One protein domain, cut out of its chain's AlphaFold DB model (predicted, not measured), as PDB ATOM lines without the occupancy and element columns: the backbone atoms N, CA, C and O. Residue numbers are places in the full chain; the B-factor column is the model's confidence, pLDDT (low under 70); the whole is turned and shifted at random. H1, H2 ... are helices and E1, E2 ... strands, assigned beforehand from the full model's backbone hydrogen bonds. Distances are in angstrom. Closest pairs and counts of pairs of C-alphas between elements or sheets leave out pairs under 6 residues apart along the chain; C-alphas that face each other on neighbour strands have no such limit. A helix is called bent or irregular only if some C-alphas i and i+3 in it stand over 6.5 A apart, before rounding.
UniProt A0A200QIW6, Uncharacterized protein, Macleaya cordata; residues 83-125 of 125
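Overview. This is residues 83 to 125 of the 125 residues of an uncharacterized protein of Macleaya cordata (UniProt A0A200QIW6). A small hairpin of two short strands, E1 and E2, stands at one end of a flat domain; from the end of E2 a single helix, H1, leads away, and from the other end of the hairpin a long loop, residues 90 to 105, swings out to the same side as the helix. Residues 120 to 125, of which 120 to 122 belong to H1, stick out free at the far end. The printed part has 43 residues with, in order, E1, E2 and H1; the sheet is E1 - E2, antiparallel, and the class is mixed, helices and strands, with under half of the residues in named elements. It is only just compact, close to loose, with a radius of gyration of the C-alphas of 10.8 A and spans of 29 by 23 by 10 A.

Along the chain. Strand E1, residues 87 to 89, begins with C-alpha 87 at (80.043, 80.294, 130.063) and is 6.2 A long. Strand E2, residues 106 to 108, is 6.9 A long. Helix H1, residues 109 to 122, is 18.8 A long and ends with C-alpha 122 at (71.801, 100.771, 119.541). H1 is neither bent nor irregular, but only just: C-alphas 119 and 122 are 6.2 A apart.

Arrangement. E1 and E2 form a hairpin, antiparallel, with 149 degrees between their directions. C-alphas 87 and 108 face each other at 4.5 A; N 88 and O 107, at 2.8 A, are within hydrogen-bond range. The closest C-alphas of E1 and H1 are those of Leu 88 and Phe 109, 6.1 A apart. In H1 every O i to N i+4 pair is within hydrogen-bond range.

Size, cuts and confidence. The two C-alphas farthest apart are those of Asp 83 and Ile 125, at 30.1 A; Ile 125 is the chain's last residue. The printed part has no cut. The link from E1 to E2 is long, 16 residues, and that from E2 to H1 is tight. The mean pLDDT of the printed part is 89.1; residues 124 to 125 are under 70.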
ATOM      1  N   ASP A  83      78.996  78.284 121.597       97.31
ATOM      2  CA  ASP A  83      77.574  78.064 121.853       97.31
ATOM      3  C   ASP A  83      76.988  79.234 122.655       97.31
ATOM      4  O   ASP A  83      77.681  79.894 123.433       97.31
ATOM      5  N   TRP A  84      75.706  79.531 122.438       97.31
ATOM      6  CA  TRP A  84      75.064  80.733 122.982       97.31
ATOM      7  C   TRP A  84      75.087  80.779 124.515       97.31
ATOM      8  O   TRP A  84      75.300  81.833 125.114       97.31
ATOM      9  N   ASP A  85      74.902  79.627 125.147       97.81
ATOM     10  CA  ASP A  85      74.887  79.415 126.591       97.81
ATOM     11  C   ASP A  85      76.266  79.070 127.181       97.81
ATOM     12  O   ASP A  85      76.384  78.891 128.396       97.81
ATOM     13  N   GLU A  86      77.324  79.034 126.361       96.81
ATOM     14  CA  GLU A  86      78.680  78.762 126.836       96.81
ATOM     15  C   GLU A  86      79.133  79.840 127.827       96.81
ATOM     16  O   GLU A  86      79.091  81.041 127.544       96.81
ATOM     17  N   ASN A  87      79.607  79.402 128.994       95.50
ATOM     18  CA  ASN A  87      80.043  80.294 130.063       95.50
ATOM     19  C   ASN A  87      81.451  80.837 129.796       95.50
ATOM     20  O   ASN A  87      82.462  80.159 130.000       95.50
ATOM     21  N   LEU A  88      81.535  82.118 129.451       93.25
ATOM     22  CA  LEU A  88      82.790  82.836 129.287       93.25
ATOM     23  C   LEU A  88      83.313  83.311 130.643       93.25
ATOM     24  O   LEU A  88      82.761  84.220 131.263       93.25
ATOM     25  N   LYS A  89      84.420  82.718 131.098       92.44
ATOM     26  CA  LYS A  89      85.125  83.146 132.316       92.44
ATOM     27  C   LYS A  89      86.156  84.211 131.975       92.44
ATOM     28  O   LYS A  89      87.219  83.904 131.426       92.44
ATOM     29  N   PHE A  90      85.854  85.457 132.316       91.62
ATOM     30  CA  PHE A  90      86.726  86.581 132.008       91.62
ATOM     31  C   PHE A  90      87.910  86.651 132.982       91.62
ATOM     32  O   PHE A  90      87.753  86.369 134.174       91.62
ATOM     33  N   PRO A  91      89.118  87.008 132.507       87.81
ATOM     34  CA  PRO A  91      90.259  87.230 133.388       87.81
ATOM     35  C   PRO A  91      90.063  88.471 134.277       87.81
ATOM     36  O   PRO A  91      89.164  89.287 134.072       87.81
ATOM     37  N   SER A  92      90.937  88.630 135.274       86.94
ATOM     38  CA  SER A  92      90.947  89.800 136.164       86.94
ATOM     39  C   SER A  92      91.228  91.106 135.425       86.94
ATOM     40  O   SER A  92      90.745  92.160 135.822       86.94
ATOM     41  N   GLU A  93      92.023  91.035 134.361       84.69
ATOM     42  CA  GLU A  93      92.353  92.162 133.504       84.69
ATOM     43  C   GLU A  93      91.914  91.844 132.078       84.69
ATOM     44  O   GLU A  93      92.375  90.878 131.471       84.69
ATOM     45  N   VAL A  94      91.013  92.670 131.553       84.44
ATOM     46  CA  VAL A  94      90.544  92.612 130.169       84.44
ATOM     47  C   VAL A  94      90.841  93.964 129.550       84.44
ATOM     48  O   VAL A  94      90.469  94.981 130.123       84.44
ATOM     49  N   HIS A  95      91.546  94.025 128.424       86.00
ATOM     50  CA  HIS A  95      91.872  95.302 127.775       86.00
ATOM     51  C   HIS A  95      90.787  95.788 126.810       86.00
ATOM     52  O   HIS A  95      90.720  96.985 126.538       86.00
ATOM     53  N   LEU A  96      89.929  94.885 126.335       87.38
ATOM     54  CA  LEU A  96      88.782  95.177 125.477       87.38
ATOM     55  C   LEU A  96      87.509  95.319 126.317       87.38
ATOM     56  O   LEU A  96      87.338  94.599 127.294       87.38
ATOM     57  N   HIS A  97      86.608  96.222 125.923       89.56
ATOM     58  CA  HIS A  97      85.244  96.311 126.468       89.56
ATOM     59  C   HIS A  97      85.142  96.320 128.005       89.56
ATOM     60  O   HIS A  97      84.218  95.737 128.573       89.56
ATOM     61  N   LYS A  98      86.083  96.982 128.695       88.69
ATOM     62  CA  LYS A  98      86.142  97.068 130.171       88.69
ATOM     63  C   LYS A  98      84.846  97.581 130.798       88.69
ATOM     64  O   LYS A  98      84.531  97.249 131.931       88.69
ATOM     65  N   GLU A  99      84.117  98.406 130.062       88.62
ATOM     66  CA  GLU A  99      82.832  98.971 130.454       88.62
ATOM     67  C   GLU A  99      81.676  97.959 130.420       88.62
ATOM     68  O   GLU A  99      80.660  98.175 131.074       88.62
ATOM     69  N   LEU A 100      81.826  96.856 129.679       86.69
ATOM     70  CA  LEU A 100      80.809  95.809 129.526       86.69
ATOM     71  C   LEU A 100      81.170  94.517 130.266       86.69
ATOM     72  O   LEU A 100      80.275  93.749 130.626       86.69
ATOM     73  N   ILE A 101      82.466  94.264 130.461       87.00
ATOM     74  CA  ILE A 101      82.983  93.003 130.990       87.00
ATOM     75  C   ILE A 101      83.352  93.156 132.474       87.00
ATOM     76  O   ILE A 101      84.298  93.879 132.797       87.00
ATOM     77  N   PRO A 102      82.671  92.446 133.392       81.00
ATOM     78  CA  PRO A 102      83.045  92.440 134.802       81.00
ATOM     79  C   PRO A 102      84.404  91.739 135.019       81.00
ATOM     80  O   PRO A 102      84.574  90.595 134.582       81.00
ATOM     81  N   PRO A 103      85.367  92.359 135.732       82.88
ATOM     82  CA  PRO A 103      86.621  91.704 136.112       82.88
ATOM     83  C   PRO A 103      86.369  90.421 136.909       82.88
ATOM     84  O   PRO A 103      85.595  90.437 137.866       82.88
ATOM     85  N   ASN A 104      87.029  89.314 136.540       87.25
ATOM     86  CA  ASN A 104      86.790  87.975 137.114       87.25
ATOM     87  C   ASN A 104      85.326  87.496 137.050       87.25
ATOM     88  O   ASN A 104      84.947  86.563 137.761       87.25
ATOM     89  N   GLY A 105      84.488  88.142 136.242       90.00
ATOM     90  CA  GLY A 105      83.095  87.771 136.101       90.00
ATOM     91  C   GLY A 105      82.897  86.634 135.110       90.00
ATOM     92  O   GLY A 105      83.818  86.154 134.444       90.00
ATOM     93  N   THR A 106      81.652  86.190 135.025       93.88
ATOM     94  CA  THR A 106      81.197  85.216 134.036       93.88
ATOM     95  C   THR A 106      79.975  85.794 133.344       93.88
ATOM     96  O   THR A 106      79.118  86.367 134.012       93.88
ATOM     97  N   LEU A 107      79.935  85.669 132.023       95.31
ATOM     98  CA  LEU A 107      78.745  85.890 131.203       95.31
ATOM     99  C   LEU A 107      78.613  84.692 130.273       95.31
ATOM    100  O   LEU A 107      79.624  84.070 129.933       95.31
ATOM    101  N   THR A 108      77.410  84.399 129.807       96.69
ATOM    102  CA  THR A 108      77.280  83.535 128.632       96.69
ATOM    103  C   THR A 108      77.796  84.261 127.385       96.69
ATOM    104  O   THR A 108      77.868  85.498 127.343       96.69
ATOM    105  N   PHE A 109      78.172  83.519 126.340       96.38
ATOM    106  CA  PHE A 109      78.532  84.132 125.059       96.38
ATOM    107  C   PHE A 109      77.378  84.965 124.480       96.38
ATOM    108  O   PHE A 109      77.624  86.034 123.915       96.38
ATOM    109  N   GLY A 110      76.134  84.527 124.682       97.19
ATOM    110  CA  GLY A 110      74.934  85.269 124.311       97.19
ATOM    111  C   GLY A 110      74.828  86.624 125.005       97.19
ATOM    112  O   GLY A 110      74.769  87.653 124.333       97.19
ATOM    113  N   GLU A 111      74.912  86.649 126.338       96.62
ATOM    114  CA  GLU A 111      74.876  87.892 127.126       96.62
ATOM    115  C   GLU A 111      75.996  88.861 126.728       96.62
ATOM    116  O   GLU A 111      75.789  90.075 126.648       96.62
ATOM    117  N   TYR A 112      77.202  88.341 126.483       95.12
ATOM    118  CA  TYR A 112      78.322  89.150 126.009       95.12
ATOM    119  C   TYR A 112      78.049  89.743 124.617       95.12
ATOM    120  O   TYR A 112      78.285  90.933 124.395       95.12
ATOM    121  N   SER A 113      77.516  88.937 123.698       95.06
ATOM    122  CA  SER A 113      77.214  89.353 122.325       95.06
ATOM    123  C   SER A 113      76.124  90.421 122.271       95.06
ATOM    124  O   SER A 113      76.279  91.412 121.559       95.06
ATOM    125  N   GLU A 114      75.057  90.276 123.057       95.38
ATOM    126  CA  GLU A 114      73.988  91.277 123.150       95.38
ATOM    127  C   GLU A 114      74.518  92.624 123.654       95.38
ATOM    128  O   GLU A 114      74.269  93.658 123.033       95.38
ATOM    129  N   LYS A 115      75.348  92.618 124.709       94.00
ATOM    130  CA  LYS A 115      75.995  93.840 125.220       94.00
ATOM    131  C   LYS A 115      76.839  94.544 124.153       94.00
ATOM    132  O   LYS A 115      76.843  95.774 124.088       94.00
ATOM    133  N   LEU A 116      77.564  93.787 123.325       92.69
ATOM    134  CA  LEU A 116      78.352  94.348 122.225       92.69
ATOM    135  C   LEU A 116      77.476  94.924 121.114       92.69
ATOM    136  O   LEU A 116      77.758  96.021 120.630       92.69
ATOM    137  N   LEU A 117      76.424  94.208 120.711       93.56
ATOM    138  CA  LEU A 117      75.491  94.686 119.691       93.56
ATOM    139  C   LEU A 117      74.828  95.991 120.128       93.56
ATOM    140  O   LEU A 117      74.790  96.946 119.352       93.56
ATOM    141  N   ASP A 118      74.403  96.072 121.387       93.25
ATOM    142  CA  ASP A 118      73.839  97.294 121.944       93.25
ATOM    143  C   ASP A 118      74.833  98.450 121.911       93.25
ATOM    144  O   ASP A 118      74.483  99.538 121.451       93.25
ATOM    145  N   LYS A 119      76.088  98.218 122.316       91.25
ATOM    146  CA  LYS A 119      77.148  99.234 122.247       91.25
ATOM    147  C   LYS A 119      77.366  99.753 120.824       91.25
ATOM    148  O   LYS A 119      77.521 100.956 120.640       91.25
ATOM    149  N   TYR A 120      77.447  98.867 119.832       90.00
ATOM    150  CA  TYR A 120      77.854  99.250 118.476       90.00
ATOM    151  C   TYR A 120      76.710  99.753 117.593       90.00
ATOM    152  O   TYR A 120      76.964 100.541 116.682       90.00
ATOM    153  N   TYR A 121      75.475  99.309 117.832       89.69
ATOM    154  CA  TYR A 121      74.358  99.563 116.917       89.69
ATOM    155  C   TYR A 121      73.167 100.284 117.553       89.69
ATOM    156  O   TYR A 121      72.413 100.933 116.827       89.69
ATOM    157  N   HIS A 122      72.988 100.214 118.876       85.38
ATOM    158  CA  HIS A 122      71.801 100.771 119.541       85.38
ATOM    159  C   HIS A 122      72.107 101.963 120.448       85.38
ATOM    160  O   HIS A 122      71.269 102.854 120.605       85.38
ATOM    161  N   GLN A 123      73.313 102.040 121.000       74.31
ATOM    162  CA  GLN A 123      73.788 103.214 121.713       74.31
ATOM    163  C   GLN A 123      74.273 104.245 120.689       74.31
ATOM    164  O   GLN A 123      75.364 104.141 120.132       74.31
ATOM    165  N   LYS A 124      73.437 105.254 120.417       52.44
ATOM    166  CA  LYS A 124      73.880 106.467 119.720       52.44
ATOM    167  C   LYS A 124      74.904 107.173 120.610       52.44
ATOM    168  O   LYS A 124      74.529 107.675 121.667       52.44
ATOM    169  N   ILE A 125      76.166 107.184 120.186       52.84
ATOM    170  CA  ILE A 125      77.155 108.169 120.648       52.84
ATOM    171  C   ILE A 125      76.814 109.515 120.009       52.84
ATOM    172  O   ILE A 125      76.499 109.514 118.794       52.84
TER     173      ILE A 125